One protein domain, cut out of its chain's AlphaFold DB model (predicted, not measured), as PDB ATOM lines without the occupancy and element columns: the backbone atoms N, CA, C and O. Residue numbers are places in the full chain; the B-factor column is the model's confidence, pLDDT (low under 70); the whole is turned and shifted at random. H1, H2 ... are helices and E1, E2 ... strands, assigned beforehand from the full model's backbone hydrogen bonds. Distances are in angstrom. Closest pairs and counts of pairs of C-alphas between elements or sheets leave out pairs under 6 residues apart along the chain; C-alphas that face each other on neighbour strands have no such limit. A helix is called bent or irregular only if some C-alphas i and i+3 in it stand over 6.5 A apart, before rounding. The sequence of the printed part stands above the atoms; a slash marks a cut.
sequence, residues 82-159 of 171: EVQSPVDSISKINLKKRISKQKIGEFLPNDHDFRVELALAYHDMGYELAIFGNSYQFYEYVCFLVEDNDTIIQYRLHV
ATOM      1  N   GLU A  82      99.145 166.696 166.559       75.50
ATOM      2  CA  GLU A  82      99.613 166.976 167.913       75.50
ATOM      3  C   GLU A  82     100.180 168.398 167.982       75.50
ATOM      4  O   GLU A  82     100.863 168.860 167.063       75.50
ATOM      5  N   VAL A  83      99.851 169.122 169.049       77.19
ATOM      6  CA  VAL A  83     100.339 170.482 169.297       77.19
ATOM      7  C   VAL A  83     100.841 170.567 170.733       77.19
ATOM      8  O   VAL A  83     100.318 169.910 171.632       77.19
ATOM      9  N   GLN A  84     101.880 171.366 170.953       75.25
ATOM     10  CA  GLN A  84     102.415 171.600 172.289       75.25
ATOM     11  C   GLN A  84     101.711 172.784 172.946       75.25
ATOM     12  O   GLN A  84     101.484 173.817 172.315       75.25
ATOM     13  N   SER A  85     101.369 172.614 174.219       76.19
ATOM     14  CA  SER A  85     100.913 173.709 175.067       76.19
ATOM     15  C   SER A  85     102.114 174.547 175.516       76.19
ATOM     16  O   SER A  85     103.155 173.969 175.826       76.19
ATOM     17  N   PRO A  86     101.984 175.880 175.617       69.06
ATOM     18  CA  PRO A  86     102.955 176.708 176.328       69.06
ATOM     19  C   PRO A  86     102.837 176.585 177.859       69.06
ATOM     20  O   PRO A  86     103.693 177.096 178.572       69.06
ATOM     21  N   VAL A  87     101.775 175.949 178.364       74.75
ATOM     22  CA  VAL A  87     101.531 175.713 179.793       74.75
ATOM     23  C   VAL A  87     101.807 174.250 180.120       74.75
ATOM     24  O   VAL A  87     101.183 173.372 179.522       74.75
ATOM     25  N   ASP A  88     102.678 174.007 181.100       78.12
ATOM     26  CA  ASP A  88     103.159 172.667 181.471       78.12
ATOM     27  C   ASP A  88     102.049 171.726 181.965       78.12
ATOM     28  O   ASP A  88     102.113 170.520 181.734       78.12
ATOM     29  N   SER A  89     101.002 172.267 182.598       79.75
ATOM     30  CA  SER A  89      99.879 171.473 183.113       79.75
ATOM     31  C   SER A  89      98.985 170.892 182.019       79.75
ATOM     32  O   SER A  89      98.189 169.997 182.301       79.75
ATOM     33  N   ILE A  90      99.094 171.370 180.773       83.81
ATOM     34  CA  ILE A  90      98.297 170.887 179.645       83.81
ATOM     35  C   ILE A  90      99.199 170.109 178.690       83.81
ATOM     36  O   ILE A  90     100.130 170.655 178.103       83.81
ATOM     37  N   SER A  91      98.890 168.836 178.463       82.81
ATOM     38  CA  SER A  91      99.691 167.967 177.600       82.81
ATOM     39  C   SER A  91      98.846 167.167 176.608       82.81
ATOM     40  O   SER A  91      97.619 167.095 176.702       82.81
ATOM     41  N   LYS A  92      99.523 166.568 175.619       84.12
ATOM     42  CA  LYS A  92      98.931 165.704 174.581       84.12
ATOM     43  C   LYS A  92      97.723 166.339 173.882       84.12
ATOM     44  O   LYS A  92      96.678 165.696 173.732       84.12
ATOM     45  N   ILE A  93      97.859 167.602 173.468       83.88
ATOM     46  CA  ILE A  93      96.819 168.290 172.701       83.88
ATOM     47  C   ILE A  93      96.752 167.653 171.315       83.88
ATOM     48  O   ILE A  93      97.689 167.745 170.527       83.88
ATOM     49  N   ASN A  94      95.623 167.023 171.016       84.00
ATOM     50  CA  ASN A  94      95.343 166.341 169.766       84.00
ATOM     51  C   ASN A  94      94.171 167.018 169.060       84.00
ATOM     52  O   ASN A  94      93.039 166.989 169.551       84.00
ATOM     53  N   LEU A  95      94.441 167.589 167.892       82.00
ATOM     54  CA  LEU A  95      93.432 168.151 166.999       82.00
ATOM     55  C   LEU A  95      93.021 167.094 165.976       82.00
ATOM     56  O   LEU A  95      93.875 166.391 165.433       82.00
ATOM     57  N   LYS A  96      91.718 166.974 165.711       82.88
ATOM     58  CA  LYS A  96      91.181 165.948 164.808       82.88
ATOM     59  C   LYS A  96      90.015 166.475 163.962       82.88
ATOM     60  O   LYS A  96      89.383 167.474 164.302       82.88
ATOM     61  N   LYS A  97      89.744 165.780 162.846       82.00
ATOM     62  CA  LYS A  97      88.791 166.163 161.782       82.00
ATOM     63  C   LYS A  97      88.961 167.620 161.361       82.00
ATOM     64  O   LYS A  97      88.212 168.514 161.762       82.00
ATOM     65  N   ARG A  98      89.967 167.849 160.522       80.50
ATOM     66  CA  ARG A  98      90.204 169.160 159.926       80.50
ATOM     67  C   ARG A  98      88.983 169.599 159.112       80.50
ATOM     68  O   ARG A  98      88.521 168.884 158.225       80.50
ATOM     69  N   ILE A  99      88.485 170.797 159.386       77.06
ATOM     70  CA  ILE A  99      87.348 171.387 158.684       77.06
ATOM     71  C   ILE A  99      87.866 172.141 157.456       77.06
ATOM     72  O   ILE A  99      88.810 172.934 157.528       77.06
ATOM     73  N   SER A 100      87.246 171.897 156.301       72.81
ATOM     74  CA  SER A 100      87.575 172.621 155.076       72.81
ATOM     75  C   SER A 100      87.094 174.075 155.152       72.81
ATOM     76  O   SER A 100      86.022 174.365 155.685       72.81
ATOM     77  N   LYS A 101      87.858 175.002 154.553       68.50
ATOM     78  CA  LYS A 101      87.543 176.448 154.508       68.50
ATOM     79  C   LYS A 101      86.121 176.760 154.032       68.50
ATOM     80  O   LYS A 101      85.532 177.726 154.495       68.50
ATOM     81  N   GLN A 102      85.575 175.939 153.135       66.56
ATOM     82  CA  GLN A 102      84.224 176.112 152.596       66.56
ATOM     83  C   GLN A 102      83.137 175.854 153.645       66.56
ATOM     84  O   GLN A 102      82.148 176.573 153.671       66.56
ATOM     85  N   LYS A 103      83.340 174.872 154.532       68.69
ATOM     86  CA  LYS A 103      82.360 174.488 155.553       68.69
ATOM     87  C   LYS A 103      82.350 175.444 156.749       68.69
ATOM     88  O   LYS A 103      81.336 175.592 157.410       68.69
ATOM     89  N   ILE A 104      83.468 176.121 157.022       65.44
ATOM     90  CA  ILE A 104      83.601 177.046 158.163       65.44
ATOM     91  C   ILE A 104      82.658 178.242 158.054       65.44
ATOM     92  O   ILE A 104      82.122 178.660 159.072       65.44
ATOM     93  N   GLY A 105      82.413 178.759 156.845       62.41
ATOM     94  CA  GLY A 105      81.500 179.891 156.648       62.41
ATOM     95  C   GLY A 105      80.055 179.615 157.084       62.41
ATOM     96  O   GLY A 105      79.292 180.557 157.256       62.41
ATOM     97  N   GLU A 106      79.683 178.344 157.284       65.56
ATOM     98  CA  GLU A 106      78.376 177.948 157.821       65.56
ATOM     99  C   GLU A 106      78.310 178.037 159.358       65.56
ATOM    100  O   GLU A 106      77.221 178.192 159.907       65.56
ATOM    101  N   PHE A 107      79.451 177.943 160.055       62.19
ATOM    102  CA  PHE A 107      79.516 177.830 161.521       62.19
ATOM    103  C   PHE A 107      80.191 179.015 162.212       62.19
ATOM    104  O   PHE A 107      79.893 179.285 163.372       62.19
ATOM    105  N   LEU A 108      81.115 179.696 161.531       66.06
ATOM    106  CA  LEU A 108      81.898 180.783 162.102       66.06
ATOM    107  C   LEU A 108      81.580 182.095 161.374       66.06
ATOM    108  O   LEU A 108      81.761 182.162 160.152       66.06
ATOM    109  N   PRO A 109      81.157 183.148 162.096       66.12
ATOM    110  CA  PRO A 109      81.079 184.480 161.519       66.12
ATOM    111  C   PRO A 109      82.483 184.877 161.056       66.12
ATOM    112  O   PRO A 109      83.436 184.808 161.820       66.12
ATOM    113  N   ASN A 110      82.640 185.245 159.787       68.19
ATOM    114  CA  ASN A 110      83.895 185.798 159.260       68.19
ATOM    115  C   ASN A 110      83.680 187.239 158.781       68.19
ATOM    116  O   ASN A 110      84.229 187.675 157.765       68.19
ATOM    117  N   ASP A 111      82.800 187.949 159.479       74.62
ATOM    118  CA  ASP A 111      82.560 189.365 159.265       74.62
ATOM    119  C   ASP A 111      83.695 190.222 159.850       74.62
ATOM    120  O   ASP A 111      84.680 189.732 160.409       74.62
ATOM    121  N   HIS A 112      83.594 191.530 159.629       75.38
ATOM    122  CA  HIS A 112      84.605 192.477 160.074       75.38
ATOM    123  C   HIS A 112      84.732 192.517 161.601       75.38
ATOM    124  O   HIS A 112      85.857 192.541 162.096       75.38
ATOM    125  N   ASP A 113      83.609 192.471 162.316       77.44
ATOM    126  CA  ASP A 113      83.560 192.635 163.767       77.44
ATOM    127  C   ASP A 113      84.211 191.432 164.454       77.44
ATOM    128  O   ASP A 113      85.104 191.609 165.283       77.44
ATOM    129  N   PHE A 114      83.901 190.212 164.000       76.00
ATOM    130  CA  PHE A 114      84.572 188.996 164.465       76.00
ATOM    131  C   PHE A 114      86.090 189.064 164.266       76.00
ATOM    132  O   PHE A 114      86.863 188.689 165.146       76.00
ATOM    133  N   ARG A 115      86.552 189.558 163.110       75.50
ATOM    134  CA  ARG A 115      87.993 189.673 162.832       75.50
ATOM    135  C   ARG A 115      88.673 190.719 163.711       75.50
ATOM    136  O   ARG A 115      89.846 190.538 164.030       75.50
ATOM    137  N   VAL A 116      87.971 191.791 164.078       77.81
ATOM    138  CA  VAL A 116      88.471 192.809 165.011       77.81
ATOM    139  C   VAL A 116      88.541 192.244 166.427       77.81
ATOM    140  O   VAL A 116      89.589 192.358 167.053       77.81
ATOM    141  N   GLU A 117      87.493 191.578 166.913       79.12
ATOM    142  CA  GLU A 117      87.503 190.946 168.239       79.12
ATOM    143  C   GLU A 117      88.579 189.863 168.349       79.12
ATOM    144  O   GLU A 117      89.330 189.831 169.321       79.12
ATOM    145  N   LEU A 118      88.720 189.024 167.320       76.19
ATOM    146  CA  LEU A 118      89.794 188.036 167.254       76.19
ATOM    147  C   LEU A 118      91.171 188.716 167.287       76.19
ATOM    148  O   LEU A 118      92.067 188.246 167.982       76.19
ATOM    149  N   ALA A 119      91.338 189.832 166.569       75.50
ATOM    150  CA  ALA A 119      92.573 190.614 166.593       75.50
ATOM    151  C   ALA A 119      92.912 191.158 167.979       75.50
ATOM    152  O   ALA A 119      94.059 191.043 168.409       75.50
ATOM    153  N   LEU A 120      91.915 191.690 168.680       76.81
ATOM    154  CA  LEU A 120      92.067 192.180 170.046       76.81
ATOM    155  C   LEU A 120      92.420 191.045 171.010       76.81
ATOM    156  O   LEU A 120      93.388 191.171 171.746       76.81
ATOM    157  N   ALA A 121      91.741 189.897 170.931       75.44
ATOM    158  CA  ALA A 121      92.031 188.753 171.795       75.44
ATOM    159  C   ALA A 121      93.481 188.255 171.652       75.44
ATOM    160  O   ALA A 121      94.152 187.979 172.643       75.44
ATOM    161  N   TYR A 122      93.998 188.163 170.423       71.50
ATOM    162  CA  TYR A 122      95.399 187.785 170.206       71.50
ATOM    163  C   TYR A 122      96.378 188.869 170.653       71.50
ATOM    164  O   TYR A 122      97.466 188.532 171.118       71.50
ATOM    165  N   HIS A 123      96.020 190.146 170.509       74.69
ATOM    166  CA  HIS A 123      96.817 191.250 171.037       74.69
ATOM    167  C   HIS A 123      96.912 191.179 172.566       74.69
ATOM    168  O   HIS A 123      98.019 191.219 173.094       74.69
ATOM    169  N   ASP A 124      95.792 190.950 173.256       73.69
ATOM    170  CA  ASP A 124      95.739 190.805 174.717       73.69
ATOM    171  C   ASP A 124      96.575 189.611 175.210       73.69
ATOM    172  O   ASP A 124      97.197 189.668 176.268       73.69
ATOM    173  N   MET A 125      96.655 188.539 174.413       72.06
ATOM    174  CA  MET A 125      97.522 187.387 174.687       72.06
ATOM    175  C   MET A 125      99.002 187.608 174.306       72.06
ATOM    176  O   MET A 125      99.819 186.711 174.511       72.06
ATOM    177  N   GLY A 126      99.369 188.758 173.727       73.25
ATOM    178  CA  GLY A 126     100.735 189.067 173.283       73.25
ATOM    179  C   GLY A 126     101.147 188.429 171.946       73.25
ATOM    180  O   GLY A 126     102.327 188.428 171.597       73.25
ATOM    181  N   TYR A 127     100.197 187.898 171.170       69.31
ATOM    182  CA  TYR A 127     100.415 187.200 169.892       69.31
ATOM    183  C   TYR A 127      99.968 188.027 168.676       69.31
ATOM    184  O   TYR A 127      99.358 187.515 167.736       69.31
ATOM    185  N   GLU A 128     100.310 189.312 168.660       66.75
ATOM    186  CA  GLU A 128      99.878 190.304 167.660       66.75
ATOM    187  C   GLU A 128     100.132 189.873 166.205       66.75
ATOM    188  O   GLU A 128      99.328 190.127 165.309       66.75
ATOM    189  N   LEU A 129     101.252 189.187 165.963       62.66
ATOM    190  CA  LEU A 129     101.673 188.759 164.627       62.66
ATOM    191  C   LEU A 129     101.041 187.440 164.177       62.66
ATOM    192  O   LEU A 129     101.078 187.133 162.986       62.66
ATOM    193  N   ALA A 130     100.443 186.660 165.085       63.84
ATOM    194  CA  ALA A 130      99.896 185.344 164.750       63.84
ATOM    195  C   ALA A 130      98.742 185.430 163.740       63.84
ATOM    196  O   ALA A 130      98.491 184.469 163.008       63.84
ATOM    197  N   ILE A 131      98.091 186.595 163.665       61.84
ATOM    198  CA  ILE A 131      96.930 186.834 162.811       61.84
ATOM    199  C   ILE A 131      97.297 187.257 161.389       61.84
ATOM    200  O   ILE A 131      96.534 187.033 160.442       61.84
ATOM    201  N   PHE A 132      98.469 187.865 161.213       53.25
ATOM    202  CA  PHE A 132      98.872 188.437 159.937       53.25
ATOM    203  C   PHE A 132      99.526 187.378 159.046       53.25
ATOM    204  O   PHE A 132     100.588 186.845 159.345       53.25
ATOM    205  N   GLY A 133      98.889 187.080 157.911       52.16
ATOM    206  CA  GLY A 133      99.450 186.221 156.860       52.16
ATOM    207  C   GLY A 133      99.279 184.712 157.068       52.16
ATOM    208  O   GLY A 133      99.509 183.951 156.129       52.16
ATOM    209  N   ASN A 134      98.810 184.267 158.235       53.34
ATOM    210  CA  ASN A 134      98.603 182.848 158.505       53.34
ATOM    211  C   ASN A 134      97.228 182.364 158.040       53.34
ATOM    212  O   ASN A 134      96.188 182.970 158.304       53.34
ATOM    213  N   SER A 135      97.209 181.217 157.360       58.91
ATOM    214  CA  SER A 135      95.968 180.493 157.113       58.91
ATOM    215  C   SER A 135      95.617 179.650 158.336       58.91
ATOM    216  O   SER A 135      96.253 178.620 158.565       58.91
ATOM    217  N   TYR A 136      94.595 180.050 159.087       68.69
ATOM    218  CA  TYR A 136      94.087 179.233 160.188       68.69
ATOM    219  C   TYR A 136      93.572 177.891 159.678       68.69
ATOM    220  O   TYR A 136      92.960 177.792 158.604       68.69
ATOM    221  N   GLN A 137      93.834 176.857 160.468       74.00
ATOM    222  CA  GLN A 137      93.256 175.538 160.286       74.00
ATOM    223  C   GLN A 137      92.243 175.326 161.399       74.00
ATOM    224  O   GLN A 137      92.531 175.597 162.560       74.00
ATOM    225  N   PHE A 138      91.058 174.861 161.030       76.62
ATOM    226  CA  PHE A 138      89.992 174.590 161.979       76.62
ATOM    227  C   PHE A 138      89.812 173.087 162.098       76.62
ATOM    228  O   PHE A 138      90.014 172.353 161.128       76.62
ATOM    229  N   TYR A 139      89.414 172.651 163.281       80.25
ATOM    230  CA  TYR A 139      89.238 171.253 163.632       80.25
ATOM    231  C   TYR A 139      87.912 171.102 164.367       80.25
ATOM    232  O   TYR A 139      87.494 172.009 165.083       80.25
ATOM    233  N   GLU A 140      87.231 169.982 164.154       79.00
ATOM    234  CA  GLU A 140      85.915 169.722 164.748       79.00
ATOM    235  C   GLU A 140      86.021 169.385 166.242       79.00
ATOM    236  O   GLU A 140      85.094 169.656 167.002       79.00
ATOM    237  N   TYR A 141      87.155 168.823 166.674       82.06
ATOM    238  CA  TYR A 141      87.413 168.535 168.081       82.06
ATOM    239  C   TYR A 141      88.886 168.644 168.453       82.06
ATOM    240  O   TYR A 141      89.787 168.385 167.648       82.06
ATOM    241  N   VAL A 142      89.092 168.975 169.725       83.38
ATOM    242  CA  VAL A 142      90.379 168.933 170.413       83.38
ATOM    243  C   VAL A 142      90.268 168.017 171.626       83.38
ATOM    244  O   VAL A 142      89.279 168.059 172.358       83.38
ATOM    245  N   CYS A 143      91.281 167.185 171.838       84.44
ATOM    246  CA  CYS A 143      91.455 166.409 173.061       84.44
ATOM    247  C   CYS A 143      92.753 166.835 173.739       84.44
ATOM    248  O   CYS A 143      93.756 166.992 173.053       84.44
ATOM    249  N   PHE A 144      92.765 166.984 175.056       84.44
ATOM    250  CA  PHE A 144      93.974 167.320 175.808       84.44
ATOM    251  C   PHE A 144      93.908 166.744 177.219       84.44
ATOM    252  O   PHE A 144      92.837 166.385 177.708       84.44
ATOM    253  N   LEU A 145      95.064 166.622 177.857       84.19
ATOM    254  CA  LEU A 145      95.195 166.205 179.244       84.19
ATOM    255  C   LEU A 145      95.528 167.422 180.097       84.19
ATOM    256  O   LEU A 145      96.371 168.219 179.698       84.19
ATOM    257  N   VAL A 146      94.890 167.537 181.255       84.75
ATOM    258  CA  VAL A 146      95.210 168.535 182.279       84.75
ATOM    259  C   VAL A 146      95.656 167.808 183.533       84.75
ATOM    260  O   VAL A 146      94.982 166.878 183.980       84.75
ATOM    261  N   GLU A 147      96.785 168.224 184.084       83.69
ATOM    262  CA  GLU A 147      97.264 167.778 185.385       83.69
ATOM    263  C   GLU A 147      96.690 168.681 186.485       83.69
ATOM    264  O   GLU A 147      96.925 169.888 186.496       83.69
ATOM    265  N   ASP A 148      95.909 168.094 187.391       81.31
ATOM    266  CA  ASP A 148      95.311 168.758 188.551       81.31
ATOM    267  C   ASP A 148      95.557 167.901 189.798       81.31
ATOM    268  O   ASP A 148      95.027 166.794 189.909       81.31
ATOM    269  N   ASN A 149      96.377 168.397 190.732       78.06
ATOM    270  CA  ASN A 149      96.668 167.750 192.019       78.06
ATOM    271  C   ASN A 149      97.001 166.243 191.887       78.06
ATOM    272  O   ASN A 149      96.308 165.392 192.449       78.06
ATOM    273  N   ASP A 150      98.030 165.915 191.093       78.50
ATOM    274  CA  ASP A 150      98.485 164.548 190.757       78.50
ATOM    275  C   ASP A 150      97.460 163.677 190.000       78.50
ATOM    276  O   ASP A 150      97.672 162.481 189.779       78.50
ATOM    277  N   THR A 151      96.341 164.261 189.569       78.12
ATOM    278  CA  THR A 151      95.327 163.588 188.759       78.12
ATOM    279  C   THR A 151      95.393 164.094 187.326       78.12
ATOM    280  O   THR A 151      95.299 165.288 187.061       78.12
ATOM    281  N   ILE A 152      95.510 163.170 186.372       82.62
ATOM    282  CA  ILE A 152      95.472 163.499 184.947       82.62
ATOM    283  C   ILE A 152      94.030 163.375 184.459       82.62
ATOM    284  O   ILE A 152      93.464 162.279 184.423       82.62
ATOM    285  N   ILE A 153      93.438 164.500 184.063       80.25
ATOM    286  CA  ILE A 153      92.072 164.575 183.547       80.25
ATOM    287  C   ILE A 153      92.121 164.767 182.034       80.25
ATOM    288  O   ILE A 153      92.752 165.691 181.527       80.25
ATOM    289  N   GLN A 154      91.421 163.905 181.298       82.88
ATOM    290  CA  GLN A 154      91.264 164.049 179.856       82.88
ATOM    291  C   GLN A 154      90.036 164.896 179.526       82.88
ATOM    292  O   GLN A 154      88.914 164.566 179.911       82.88
ATOM    293  N   TYR A 155      90.256 165.944 178.740       81.31
ATOM    294  CA  TYR A 155      89.217 166.786 178.172       81.31
ATOM    295  C   TYR A 155      89.076 166.526 176.679       81.31
ATOM    296  O   TYR A 155      90.049 166.261 175.968       81.31
ATOM    297  N   ARG A 156      87.838 166.630 176.205       82.44
ATOM    298  CA  ARG A 156      87.484 166.656 174.792       82.44
ATOM    299  C   ARG A 156      86.491 167.785 174.595       82.44
ATOM    300  O   ARG A 156      85.483 167.813 175.291       82.44
ATOM    301  N   LEU A 157      86.797 168.683 173.670       81.00
ATOM    302  CA  LEU A 157      85.918 169.777 173.285       81.00
ATOM    303  C   LEU A 157      85.538 169.616 171.820       81.00
ATOM    304  O   LEU A 157      86.399 169.343 170.977       81.00
ATOM    305  N   HIS A 158      84.256 169.793 171.532       80.50
ATOM    306  CA  HIS A 158      83.694 169.795 170.189       80.50
ATOM    307  C   HIS A 158      83.189 171.192 169.819       80.50
ATOM    308  O   HIS A 158      82.684 171.943 170.655       80.50
ATOM    309  N   VAL A 159      83.288 171.546 168.536       71.75
ATOM    310  CA  VAL A 159      82.727 172.806 168.028       71.75
ATOM    311  C   VAL A 159      81.228 172.890 168.346       71.75
ATOM    312  O   VAL A 159      80.464 171.976 168.036       71.75
TER     313      VAL A 159
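This is residues 82 to 159 of the 171 residues of an uncharacterized protein of Rhizophagus clarus (UniProt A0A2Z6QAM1). Picture an open V: a twisted three-stranded sheet makes one leg, the helices H2 and H3 make the other, and little H1 sits near the corner, while the loop round residue 86 hangs from the sheet into the space between the legs. The printed part has 78 residues, with three named strands and three named helices in the order E1 H1 H2 H3 E2 E3; the sheet runs E1 E2 E3, antiparallel. The class is mixed, helices and strands; the whole is loose, with a radius of gyration of the C-alphas of 14.8 A, and elongated, spanning 44 by 28 by 18 A.

Begin at the inner strand E2, residues 138 to 148, which bends by 64 degrees at residue 141. Its antiparallel neighbour E1, residues 90 to 99, has N 94 and O 143 at 2.8 A, within hydrogen-bond range. E3, residues 151 to 158, forms a hairpin with E2; there N 146 and O 153 are at 2.8 A. Residues 82 to 83 pair antiparallel with residues 93 to 94 of E1. H1, residues 101 to 104, is only just not on the sheet, with 4 pairs of C-alphas within 10 A. H2, residues 112 to 124, is apart from E1, E2 and E3. With residues 119 to 122 alone, H2 touches H3, residues 128 to 131; their closest C-alphas, of Tyr 122 and Glu 128, are 5.7 A apart. In H2 every O i to N i+4 pair is within hydrogen-bond range; H1 and H3 are too short for such a pair.

Find C-alpha 90 at (98.297, 170.887, 179.645), where E1 begins its 23.7 A. E2 measures 27.7 A, H2 18.5 A and H1 5.4 A. H3 is irregular, but only just: C-alphas 128 and 131 are 6.7 A apart. E3 covers 22.8 A and ends with C-alpha 158 at (83.694, 169.795, 170.189).

Look to His 112 and Asp 150 for the two C-alphas farthest apart, 43.8 A. Residues 109 to 114, of which 112 to 114 belong to H2, stand free. The printed part has no cut and no long link. Mean pLDDT of the printed part is 74.8; residue 86 and residues 101 to 110 and 127 to 136 are under 70.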